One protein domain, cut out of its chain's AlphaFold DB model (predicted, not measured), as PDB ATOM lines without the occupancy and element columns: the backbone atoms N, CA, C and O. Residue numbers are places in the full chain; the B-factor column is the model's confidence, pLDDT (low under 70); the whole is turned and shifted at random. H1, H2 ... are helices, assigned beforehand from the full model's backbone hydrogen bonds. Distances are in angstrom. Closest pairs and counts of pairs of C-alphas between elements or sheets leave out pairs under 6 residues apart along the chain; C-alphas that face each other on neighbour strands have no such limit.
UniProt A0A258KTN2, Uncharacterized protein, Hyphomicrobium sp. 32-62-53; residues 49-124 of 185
ATOM      1  N   GLU A  49     -27.282 -37.984 -18.707       85.25
ATOM      2  CA  GLU A  49     -25.980 -37.909 -18.037       85.25
ATOM      3  C   GLU A  49     -24.871 -38.580 -18.861       85.25
ATOM      4  O   GLU A  49     -23.838 -37.968 -19.133       85.25
ATOM      5  N   GLU A  50     -25.101 -39.803 -19.355       85.12
ATOM      6  CA  GLU A  50     -24.151 -40.494 -20.238       85.12
ATOM      7  C   GLU A  50     -23.933 -39.733 -21.554       85.12
ATOM      8  O   GLU A  50     -22.818 -39.693 -22.074       85.12
ATOM      9  N   SER A  51     -24.985 -39.116 -22.093       86.44
ATOM     10  CA  SER A  51     -24.919 -38.326 -23.326       86.44
ATOM     11  C   SER A  51     -24.136 -37.030 -23.127       86.44
ATOM     12  O   SER A  51     -23.337 -36.663 -23.985       86.44
ATOM     13  N   GLN A  52     -24.309 -36.360 -21.987       89.00
ATOM     14  CA  GLN A  52     -23.540 -35.177 -21.604       89.00
ATOM     15  C   GLN A  52     -22.069 -35.527 -21.349       89.00
ATOM     16  O   GLN A  52     -21.180 -34.807 -21.803       89.00
ATOM     17  N   ALA A  53     -21.795 -36.662 -20.700       88.19
ATOM     18  CA  ALA A  53     -20.435 -37.160 -20.514       88.19
ATOM     19  C   ALA A  53     -19.774 -37.529 -21.854       88.19
ATOM     20  O   ALA A  53     -18.614 -37.194 -22.092       88.19
ATOM     21  N   ALA A  54     -20.508 -38.182 -22.761       87.06
ATOM     22  CA  ALA A  54     -20.033 -38.492 -24.108       87.06
ATOM     23  C   ALA A  54     -19.765 -37.224 -24.934       87.06
ATOM     24  O   ALA A  54     -18.734 -37.149 -25.597       87.06
ATOM     25  N   LEU A  55     -20.638 -36.217 -24.843       89.56
ATOM     26  CA  LEU A  55     -20.417 -34.903 -25.446       89.56
ATOM     27  C   LEU A  55     -19.136 -34.255 -24.905       89.56
ATOM     28  O   LEU A  55     -18.336 -33.748 -25.685       89.56
ATOM     29  N   GLY A  56     -18.927 -34.292 -23.586       89.75
ATOM     30  CA  GLY A  56     -17.719 -33.765 -22.949       89.75
ATOM     31  C   GLY A  56     -16.445 -34.379 -23.527       89.75
ATOM     32  O   GLY A  56     -15.576 -33.630 -23.980       89.75
ATOM     33  N   ARG A  57     -16.403 -35.717 -23.606       89.12
ATOM     34  CA  ARG A  57     -15.292 -36.474 -24.207       89.12
ATOM     35  C   ARG A  57     -15.070 -36.118 -25.672       89.12
ATOM     36  O   ARG A  57     -13.956 -35.802 -26.049       89.12
ATOM     37  N   MET A  58     -16.131 -36.061 -26.475       88.38
ATOM     38  CA  MET A  58     -16.020 -35.670 -27.885       88.38
ATOM     39  C   MET A  58     -15.411 -34.269 -28.044       88.38
ATOM     40  O   MET A  58     -14.582 -34.045 -28.920       88.38
ATOM     41  N   LEU A  59     -15.801 -33.313 -27.194       88.25
ATOM     42  CA  LEU A  59     -15.201 -31.981 -27.206       88.25
ATOM     43  C   LEU A  59     -13.728 -32.020 -26.762       88.25
ATOM     44  O   LEU A  59     -12.933 -31.213 -27.243       88.25
ATOM     45  N   ASP A  60     -13.363 -32.884 -25.802       86.69
ATOM     46  CA  ASP A  60     -11.963 -33.084 -25.378       86.69
ATOM     47  C   ASP A  60     -11.127 -33.644 -26.528       86.69
ATOM     48  O   ASP A  60     -10.085 -33.078 -26.837       86.69
ATOM     49  N   ASP A  61     -11.636 -34.654 -27.231       85.38
ATOM     50  CA  ASP A  61     -10.972 -35.257 -28.386       85.38
ATOM     51  C   ASP A  61     -10.770 -34.230 -29.510       85.38
ATOM     52  O   ASP A  61      -9.685 -34.133 -30.080       85.38
ATOM     53  N   ILE A  62     -11.781 -33.396 -29.791       82.38
ATOM     54  CA  ILE A  62     -11.657 -32.290 -30.756       82.38
ATOM     55  C   ILE A  62     -10.568 -31.306 -30.316       82.38
ATOM     56  O   ILE A  62      -9.749 -30.894 -31.137       82.38
ATOM     57  N   SER A  63     -10.536 -30.947 -29.031       78.38
ATOM     58  CA  SER A  63      -9.537 -30.012 -28.497       78.38
ATOM     59  C   SER A  63      -8.124 -30.599 -28.554       78.38
ATOM     60  O   SER A  63      -7.189 -29.883 -28.885       78.38
ATOM     61  N   ALA A  64      -7.973 -31.896 -28.276       80.12
ATOM     62  CA  ALA A  64      -6.696 -32.608 -28.318       80.12
ATOM     63  C   ALA A  64      -6.212 -32.882 -29.751       80.12
ATOM     64  O   ALA A  64      -5.012 -32.952 -29.992       80.12
ATOM     65  N   SER A  65      -7.131 -33.020 -30.712       74.38
ATOM     66  CA  SER A  65      -6.799 -33.203 -32.134       74.38
ATOM     67  C   SER A  65      -6.206 -31.952 -32.787       74.38
ATOM     68  O   SER A  65      -5.588 -32.035 -33.849       74.38
ATOM     69  N   LEU A  66      -6.387 -30.791 -32.155       70.56
ATOM     70  CA  LEU A  66      -5.645 -29.585 -32.478       70.56
ATOM     71  C   LEU A  66      -4.255 -29.731 -31.869       70.56
ATOM     72  O   LEU A  66      -4.001 -29.262 -30.764       70.56
ATOM     73  N   ASP A  67      -3.356 -30.370 -32.610       59.22
ATOM     74  CA  ASP A  67      -1.918 -30.381 -32.322       59.22
ATOM     75  C   ASP A  67      -1.333 -28.993 -32.645       59.22
ATOM     76  O   ASP A  67      -0.553 -28.782 -33.573       59.22
ATOM     77  N   VAL A  68      -1.869 -27.988 -31.959       58.41
ATOM     78  CA  VAL A  68      -1.605 -26.577 -32.175       58.41
ATOM     79  C   VAL A  68      -1.063 -26.054 -30.873       58.41
ATOM     80  O   VAL A  68      -1.785 -25.938 -29.881       58.41
ATOM     81  N   ASP A  69       0.211 -25.694 -30.900       57.53
ATOM     82  CA  ASP A  69       0.793 -24.893 -29.846       57.53
ATOM     83  C   ASP A  69       0.104 -23.515 -29.849       57.53
ATOM     84  O   ASP A  69       0.470 -22.591 -30.576       57.53
ATOM     85  N   LEU A  70      -0.977 -23.390 -29.076       56.69
ATOM     86  CA  LEU A  70      -1.714 -22.141 -28.888       56.69
ATOM     87  C   LEU A  70      -0.802 -21.030 -28.345       56.69
ATOM     88  O   LEU A  70      -1.083 -19.851 -28.583       56.69
ATOM     89  N   ALA A  71       0.304 -21.381 -27.672       52.16
ATOM     90  CA  ALA A  71       1.320 -20.415 -27.272       52.16
ATOM     91  C   ALA A  71       2.052 -19.848 -28.499       52.16
ATOM     92  O   ALA A  71       2.231 -18.636 -28.584       52.16
ATOM     93  N   ALA A  72       2.348 -20.669 -29.511       52.25
ATOM     94  CA  ALA A  72       2.937 -20.211 -30.773       52.25
ATOM     95  C   ALA A  72       2.002 -19.292 -31.589       52.25
ATOM     96  O   ALA A  72       2.477 -18.426 -32.322       52.25
ATOM     97  N   LEU A  73       0.677 -19.432 -31.445       53.28
ATOM     98  CA  LEU A  73      -0.310 -18.532 -32.070       53.28
ATOM     99  C   LEU A  73      -0.549 -17.233 -31.289       53.28
ATOM    100  O   LEU A  73      -1.036 -16.255 -31.853       53.28
ATOM    101  N   THR A  74      -0.265 -17.213 -29.988       51.72
ATOM    102  CA  THR A  74      -0.491 -16.036 -29.132       51.72
ATOM    103  C   THR A  74       0.785 -15.234 -28.878       51.72
ATOM    104  O   THR A  74       0.693 -14.050 -28.541       51.72
ATOM    105  N   ASP A  75       1.963 -15.805 -29.145       48.31
ATOM    106  CA  ASP A  75       3.262 -15.124 -29.104       48.31
ATOM    107  C   ASP A  75       3.518 -14.247 -30.351       48.31
ATOM    108  O   ASP A  75       4.546 -14.290 -31.021       48.31
ATOM    109  N   HIS A  76       2.546 -13.394 -30.681       49.62
ATOM    110  CA  HIS A  76       2.652 -12.390 -31.744       49.62
ATOM    111  C   HIS A  76       3.320 -11.084 -31.283       49.62
ATOM    112  O   HIS A  76       3.273 -10.076 -31.993       49.62
ATOM    113  N   ARG A  77       3.983 -11.068 -30.117       48.00
ATOM    114  CA  ARG A  77       4.781  -9.901 -29.703       48.00
ATOM    115  C   ARG A  77       6.035  -9.706 -30.550       48.00
ATOM    116  O   ARG A  77       6.571  -8.600 -30.571       48.00
ATOM    117  N   THR A  78       6.444 -10.704 -31.327       49.44
ATOM    118  CA  THR A  78       7.551 -10.574 -32.274       49.44
ATOM    119  C   THR A  78       7.267 -11.335 -33.568       49.44
ATOM    120  O   THR A  78       7.389 -12.550 -33.608       49.44
ATOM    121  N   SER A  79       7.018 -10.580 -34.646       45.09
ATOM    122  CA  SER A  79       7.228 -10.942 -36.066       45.09
ATOM    123  C   SER A  79       5.981 -11.218 -36.929       45.09
ATOM    124  O   SER A  79       5.418 -12.301 -36.948       45.09
ATOM    125  N   ARG A  80       5.661 -10.212 -37.762       44.59
ATOM    126  CA  ARG A  80       5.077 -10.299 -39.119       44.59
ATOM    127  C   ARG A  80       3.776 -11.107 -39.301       44.59
ATOM    128  O   ARG A  80       3.767 -12.157 -39.928       44.59
ATOM    129  N   ALA A  81       2.642 -10.494 -38.965       51.12
ATOM    130  CA  ALA A  81       1.411 -10.702 -39.736       51.12
ATOM    131  C   ALA A  81       1.560  -9.940 -41.074       51.12
ATOM    132  O   ALA A  81       1.685  -8.713 -41.033       51.12
ATOM    133  N   PRO A  82       1.679 -10.617 -42.242       52.53
ATOM    134  CA  PRO A  82       0.475 -10.950 -43.015       52.53
ATOM    135  C   PRO A  82       0.603 -12.187 -43.948       52.53
ATOM    136  O   PRO A  82      -0.038 -12.227 -44.996       52.53
ATOM    137  N   GLU A  83       1.433 -13.194 -43.645       48.94
ATOM    138  CA  GLU A  83       1.591 -14.354 -44.559       48.94
ATOM    139  C   GLU A  83       0.531 -15.455 -44.396       48.94
ATOM    140  O   GLU A  83       0.314 -16.238 -45.320       48.94
ATOM    141  N   LEU A  84      -0.208 -15.461 -43.283       49.19
ATOM    142  CA  LEU A  84      -1.291 -16.422 -43.022       49.19
ATOM    143  C   LEU A  84      -2.516 -16.246 -43.939       49.19
ATOM    144  O   LEU A  84      -3.329 -17.155 -44.055       49.19
ATOM    145  N   LEU A  85      -2.643 -15.092 -44.601       51.09
ATOM    146  CA  LEU A  85      -3.745 -14.772 -45.518       51.09
ATOM    147  C   LEU A  85      -3.295 -14.674 -46.982       51.09
ATOM    148  O   LEU A  85      -4.078 -14.269 -47.840       51.09
ATOM    149  N   ARG A  86      -2.035 -15.019 -47.292       51.31
ATOM    150  CA  ARG A  86      -1.570 -15.060 -48.680       51.31
ATOM    151  C   ARG A  86      -2.135 -16.308 -49.368       51.31
ATOM    152  O   ARG A  86      -1.815 -17.417 -48.940       51.31
ATOM    153  N   PRO A  87      -2.929 -16.163 -50.444       45.25
ATOM    154  CA  PRO A  87      -3.358 -17.310 -51.233       45.25
ATOM    155  C   PRO A  87      -2.118 -17.988 -51.837       45.25
ATOM    156  O   PRO A  87      -1.363 -17.349 -52.568       45.25
ATOM    157  N   GLY A  88      -1.885 -19.257 -51.485       50.78
ATOM    158  CA  GLY A  88      -0.748 -20.056 -51.963       50.78
ATOM    159  C   GLY A  88       0.299 -20.453 -50.912       50.78
ATOM    160  O   GLY A  88       1.250 -21.138 -51.271       50.78
ATOM    161  N   SER A  89       0.150 -20.070 -49.637       52.69
ATOM    162  CA  SER A  89       0.929 -20.689 -48.553       52.69
ATOM    163  C   SER A  89       0.307 -22.033 -48.152       52.69
ATOM    164  O   SER A  89      -0.918 -22.155 -48.087       52.69
ATOM    165  N   ASP A  90       1.130 -23.043 -47.848       54.44
ATOM    166  CA  ASP A  90       0.647 -24.352 -47.365       54.44
ATOM    167  C   ASP A  90      -0.243 -24.216 -46.118       54.44
ATOM    168  O   ASP A  90      -1.172 -24.997 -45.921       54.44
ATOM    169  N   ILE A  91      -0.039 -23.158 -45.326       50.66
ATOM    170  CA  ILE A  91      -0.853 -22.832 -44.150       50.66
ATOM    171  C   ILE A  91      -2.276 -22.399 -44.545       50.66
ATOM    172  O   ILE A  91      -3.238 -22.794 -43.891       50.66
ATOM    173  N   GLY A  92      -2.449 -21.660 -45.647       50.94
ATOM    174  CA  GLY A  92      -3.771 -21.297 -46.175       50.94
ATOM    175  C   GLY A  92      -4.587 -22.507 -46.650       50.94
ATOM    176  O   GLY A  92      -5.807 -22.514 -46.514       50.94
ATOM    177  N   ASN A  93      -3.914 -23.561 -47.126       52.78
ATOM    178  CA  ASN A  93      -4.542 -24.848 -47.458       52.78
ATOM    179  C   ASN A  93      -4.805 -25.726 -46.215       52.78
ATOM    180  O   ASN A  93      -5.677 -26.595 -46.253       52.78
ATOM    181  N   GLN A  94      -4.086 -25.496 -45.109       53.97
ATOM    182  CA  GLN A  94      -4.262 -26.186 -43.820       53.97
ATOM    183  C   GLN A  94      -5.292 -25.520 -42.895       53.97
ATOM    184  O   GLN A  94      -5.853 -26.194 -42.028       53.97
ATOM    185  N   LEU A  95      -5.625 -24.244 -43.117       60.56
ATOM    186  CA  LEU A  95      -6.775 -23.552 -42.518       60.56
ATOM    187  C   LEU A  95      -8.094 -24.052 -43.134       60.56
ATOM    188  O   LEU A  95      -8.909 -23.304 -43.668       60.56
ATOM    189  N   ASN A  96      -8.310 -25.362 -43.063       69.19
ATOM    190  CA  ASN A  96      -9.575 -25.982 -43.409       69.19
ATOM    191  C   ASN A  96     -10.637 -25.523 -42.396       69.19
ATOM    192  O   ASN A  96     -10.354 -25.362 -41.209       69.19
ATOM    193  N   PHE A  97     -11.884 -25.375 -42.840       71.25
ATOM    194  CA  PHE A  97     -13.040 -25.121 -41.979       71.25
ATOM    195  C   PHE A  97     -13.057 -26.000 -40.717       71.25
ATOM    196  O   PHE A  97     -13.382 -25.518 -39.637       71.25
ATOM    197  N   LYS A  98     -12.635 -27.268 -40.829       70.31
ATOM    198  CA  LYS A  98     -12.505 -28.185 -39.683       70.31
ATOM    199  C   LYS A  98     -11.546 -27.671 -38.605       70.31
ATOM    200  O   LYS A  98     -11.864 -27.772 -37.427       70.31
ATOM    201  N   PHE A  99     -10.411 -27.107 -39.006       74.44
ATOM    202  CA  PHE A  99      -9.415 -26.538 -38.102       74.44
ATOM    203  C   PHE A  99      -9.949 -25.283 -37.404       74.44
ATOM    204  O   PHE A  99      -9.890 -25.185 -36.182       74.44
ATOM    205  N   LEU A 100     -10.541 -24.355 -38.165       78.06
ATOM    206  CA  LEU A 100     -11.146 -23.136 -37.611       78.06
ATOM    207  C   LEU A 100     -12.293 -23.456 -36.643       78.06
ATOM    208  O   LEU A 100     -12.405 -22.838 -35.585       78.06
ATOM    209  N   LEU A 101     -13.122 -24.446 -36.984       78.31
ATOM    210  CA  LEU A 101     -14.205 -24.915 -36.130       78.31
ATOM    211  C   LEU A 101     -13.669 -25.561 -34.850       78.31
ATOM    212  O   LEU A 101     -14.155 -25.253 -33.765       78.31
ATOM    213  N   ALA A 102     -12.660 -26.423 -34.958       78.12
ATOM    214  CA  ALA A 102     -12.030 -27.036 -33.798       78.12
ATOM    215  C   ALA A 102     -11.390 -25.968 -32.890       78.12
ATOM    216  O   ALA A 102     -11.626 -25.991 -31.685       78.12
ATOM    217  N   LEU A 103     -10.684 -24.975 -33.443       80.56
ATOM    218  CA  LEU A 103     -10.109 -23.856 -32.682       80.56
ATOM    219  C   LEU A 103     -11.186 -23.022 -31.965       80.56
ATOM    220  O   LEU A 103     -11.018 -22.643 -30.803       80.56
ATOM    221  N   LEU A 104     -12.317 -22.760 -32.626       82.94
ATOM    222  CA  LEU A 104     -13.466 -22.088 -32.014       82.94
ATOM    223  C   LEU A 104     -14.040 -22.908 -30.847       82.94
ATOM    224  O   LEU A 104     -14.333 -22.354 -29.787       82.94
ATOM    225  N   ILE A 105     -14.168 -24.226 -31.028       83.12
ATOM    226  CA  ILE A 105     -14.644 -25.153 -29.996       83.12
ATOM    227  C   ILE A 105     -13.674 -25.195 -28.812       83.12
ATOM    228  O   ILE A 105     -14.120 -25.110 -27.670       83.12
ATOM    229  N   ALA A 106     -12.369 -25.277 -29.065       81.75
ATOM    230  CA  ALA A 106     -11.348 -25.320 -28.024       81.75
ATOM    231  C   ALA A 106     -11.301 -24.009 -27.220       81.75
ATOM    232  O   ALA A 106     -11.308 -24.036 -25.990       81.75
ATOM    233  N   SER A 107     -11.340 -22.856 -27.899       83.50
ATOM    234  CA  SER A 107     -11.313 -21.530 -27.258       83.50
ATOM    235  C   SER A 107     -12.581 -21.202 -26.461       83.50
ATOM    236  O   SER A 107     -12.509 -20.488 -25.465       83.50
ATOM    237  N   ASN A 108     -13.738 -21.737 -26.863       87.69
ATOM    238  CA  ASN A 108     -15.036 -21.467 -26.232       87.69
ATOM    239  C   ASN A 108     -15.673 -22.725 -25.630       87.69
ATOM    240  O   ASN A 108     -16.900 -22.838 -25.560       87.69
ATOM    241  N   ARG A 109     -14.844 -23.667 -25.167       84.62
ATOM    242  CA  ARG A 109     -15.271 -25.005 -24.734       84.62
ATOM    243  C   ARG A 109     -16.474 -24.984 -23.793       84.62
ATOM    244  O   ARG A 109     -17.444 -25.698 -24.030       84.62
ATOM    245  N   ALA A 110     -16.422 -24.171 -22.737       86.19
ATOM    246  CA  ALA A 110     -17.488 -24.106 -21.737       86.19
ATOM    247  C   ALA A 110     -18.817 -23.624 -22.344       86.19
ATOM    248  O   ALA A 110     -19.846 -24.269 -22.163       86.19
ATOM    249  N   ALA A 111     -18.785 -22.549 -23.136       89.06
ATOM    250  CA  ALA A 111     -19.975 -21.994 -23.776       89.06
ATOM    251  C   ALA A 111     -20.575 -22.950 -24.822       89.06
ATOM    252  O   ALA A 111     -21.797 -23.122 -24.880       89.06
ATOM    253  N   VAL A 112     -19.726 -23.614 -25.616       87.88
ATOM    254  CA  VAL A 112     -20.148 -24.628 -26.595       87.88
ATOM    255  C   VAL A 112     -20.774 -25.826 -25.885       87.88
ATOM    256  O   VAL A 112     -21.880 -26.235 -26.239       87.88
ATOM    257  N   ARG A 113     -20.116 -26.351 -24.842       90.56
ATOM    258  CA  ARG A 113     -20.630 -27.464 -24.038       90.56
ATOM    259  C   ARG A 113     -21.990 -27.133 -23.437       90.56
ATOM    260  O   ARG A 113     -22.909 -27.929 -23.574       90.56
ATOM    261  N   ASP A 114     -22.134 -25.973 -22.804       90.62
ATOM    262  CA  ASP A 114     -23.374 -25.595 -22.125       90.62
ATOM    263  C   ASP A 114     -24.520 -25.360 -23.124       90.62
ATOM    264  O   ASP A 114     -25.666 -25.723 -22.852       90.62
ATOM    265  N   THR A 115     -24.224 -24.814 -24.307       91.31
ATOM    266  CA  THR A 115     -25.215 -24.651 -25.386       91.31
ATOM    267  C   THR A 115     -25.677 -26.007 -25.917       91.31
ATOM    268  O   THR A 115     -26.877 -26.271 -25.982       91.31
ATOM    269  N   LEU A 116     -24.738 -26.903 -26.228       88.56
ATOM    270  CA  LEU A 116     -25.050 -28.251 -26.704       88.56
ATOM    271  C   LEU A 116     -25.758 -29.088 -25.630       88.56
ATOM    272  O   LEU A 116     -26.684 -29.827 -25.955       88.56
ATOM    273  N   ALA A 117     -25.396 -28.937 -24.354       88.88
ATOM    274  CA  ALA A 117     -26.064 -29.600 -23.238       88.88
ATOM    275  C   ALA A 117     -27.523 -29.147 -23.089       88.88
ATOM    276  O   ALA A 117     -28.391 -29.992 -22.879       88.88
ATOM    277  N   LYS A 118     -27.816 -27.850 -23.266       89.25
ATOM    278  CA  LYS A 118     -29.195 -27.326 -23.283       89.25
ATOM    279  C   LYS A 118     -30.000 -27.883 -24.457       89.25
ATOM    280  O   LYS A 118     -31.126 -28.328 -24.256       89.25
ATOM    281  N   CYS A 119     -29.414 -27.914 -25.657       87.06
ATOM    282  CA  CYS A 119     -30.048 -28.511 -26.838       87.06
ATOM    283  C   CYS A 119     -30.284 -30.020 -26.675       87.06
ATOM    284  O   CYS A 119     -31.301 -30.542 -27.128       87.06
ATOM    285  N   LEU A 120     -29.358 -30.738 -26.035       85.69
ATOM    286  CA  LEU A 120     -29.556 -32.142 -25.684       85.69
ATOM    287  C   LEU A 120     -30.717 -32.270 -24.702       85.69
ATOM    288  O   LEU A 120     -31.647 -33.019 -24.975       85.69
ATOM    289  N   GLN A 121     -30.711 -31.507 -23.611       85.56
ATOM    290  CA  GLN A 121     -31.729 -31.602 -22.569       85.56
ATOM    291  C   GLN A 121     -33.146 -31.365 -23.105       85.56
ATOM    292  O   GLN A 121     -34.026 -32.174 -22.824       85.56
ATOM    293  N   SER A 122     -33.351 -30.370 -23.975       83.81
ATOM    294  CA  SER A 122     -34.656 -30.133 -24.614       83.81
ATOM    295  C   SER A 122     -35.145 -31.287 -25.497       83.81
ATOM    296  O   SER A 122     -36.334 -31.395 -25.768       83.81
ATOM    297  N   ASN A 123     -34.240 -32.147 -25.975       78.75
ATOM    298  CA  ASN A 123     -34.580 -33.322 -26.780       78.75
ATOM    299  C   ASN A 123     -34.832 -34.585 -25.940       78.75
ATOM    300  O   ASN A 123     -35.252 -35.595 -26.505       78.75
ATOM    301  N   TYR A 124     -34.546 -34.566 -24.633       80.06
ATOM    302  CA  TYR A 124     -34.628 -35.736 -23.750       80.06
ATOM    303  C   TYR A 124     -35.942 -35.848 -22.961       80.06
ATOM    304  O   TYR A 124     -36.206 -36.907 -22.388       80.06
TER     305      TYR A 124
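Overview. This is residues 49 to 124 of the 185 residues of an uncharacterized protein of Hyphomicrobium sp. 32-62-53 (UniProt A0A258KTN2). Two long helices, H1 and H5, run side by side in opposite directions, and the shorter H4 sits crosswise near the last turns of H1; from there a wide, loose loop with the two short helices H2 and H3 reaches away from H1 and H5, and its residues 71 to 82 stick out free. The printed part has 76 residues with five named helices, in the order H1, H2, H3, H4, H5, and no named strand; its class is all helix. The whole is loose, with a radius of gyration of the C-alphas of 16.0 A. It spans 49 by 24 by 17 A and is only just elongated.

Arrangement. Start with H1, residues 49 to 65, and look at its residues 59 to 63, which alone touch H4, residues 97 to 107. The closest C-alphas there are those of Ser 63 and Ala 106, 5.1 A apart. H1 and H4 run opposite ways at a steep tilt of 66 degrees. Go back to residues 52 to 59 of H1, which alone touch H5, residues 109 to 124; the closest C-alphas are those of Gln 52 and Ala 117, 6.3 A apart. H1 and H5 run opposite ways at a shallow tilt of 33 degrees, only just short of steep. H4 and H5 are close but not clearly touching, about perpendicular at 81 degrees, and their closest C-alphas are those of Ile 105 and Val 112, 6.5 A apart. H2, residues 70 to 74, touches no helix. H3, residues 90 to 94, touches no helix either, and it and H4 meet only through their link. In H1, H2, H3 and H4 every O i to N i+4 pair is within hydrogen-bond range; in H5 it is 11 of 12.

Along the chain. Find C-alpha 49 at (-25.980, -37.909, -18.037); from there H1 runs 24.3 A to C-alpha 65. H2 follows over residues 70 to 74, 6.2 A long, and H3 over residues 90 to 94, 6.3 A long. Find C-alpha 97 at (-13.040, -25.121, -41.979), where H4 begins; it runs 15.3 A to C-alpha 107. H5 runs 22.2 A from C-alpha 109 to C-alpha 124 at (-34.628, -35.736, -23.750).

Size, cuts and confidence. The two C-alphas farthest apart are those of Ser 79 and Tyr 124, at 50.2 A, while the C-alphas of Glu 49 and Tyr 124 are 10.6 A apart. The printed part has no cut. Look at residues 75 to 89 for the one long link, from H2 to H3; the other links are tight. The mean pLDDT of the printed part is 71.5, and residues 67 to 96 are under 70.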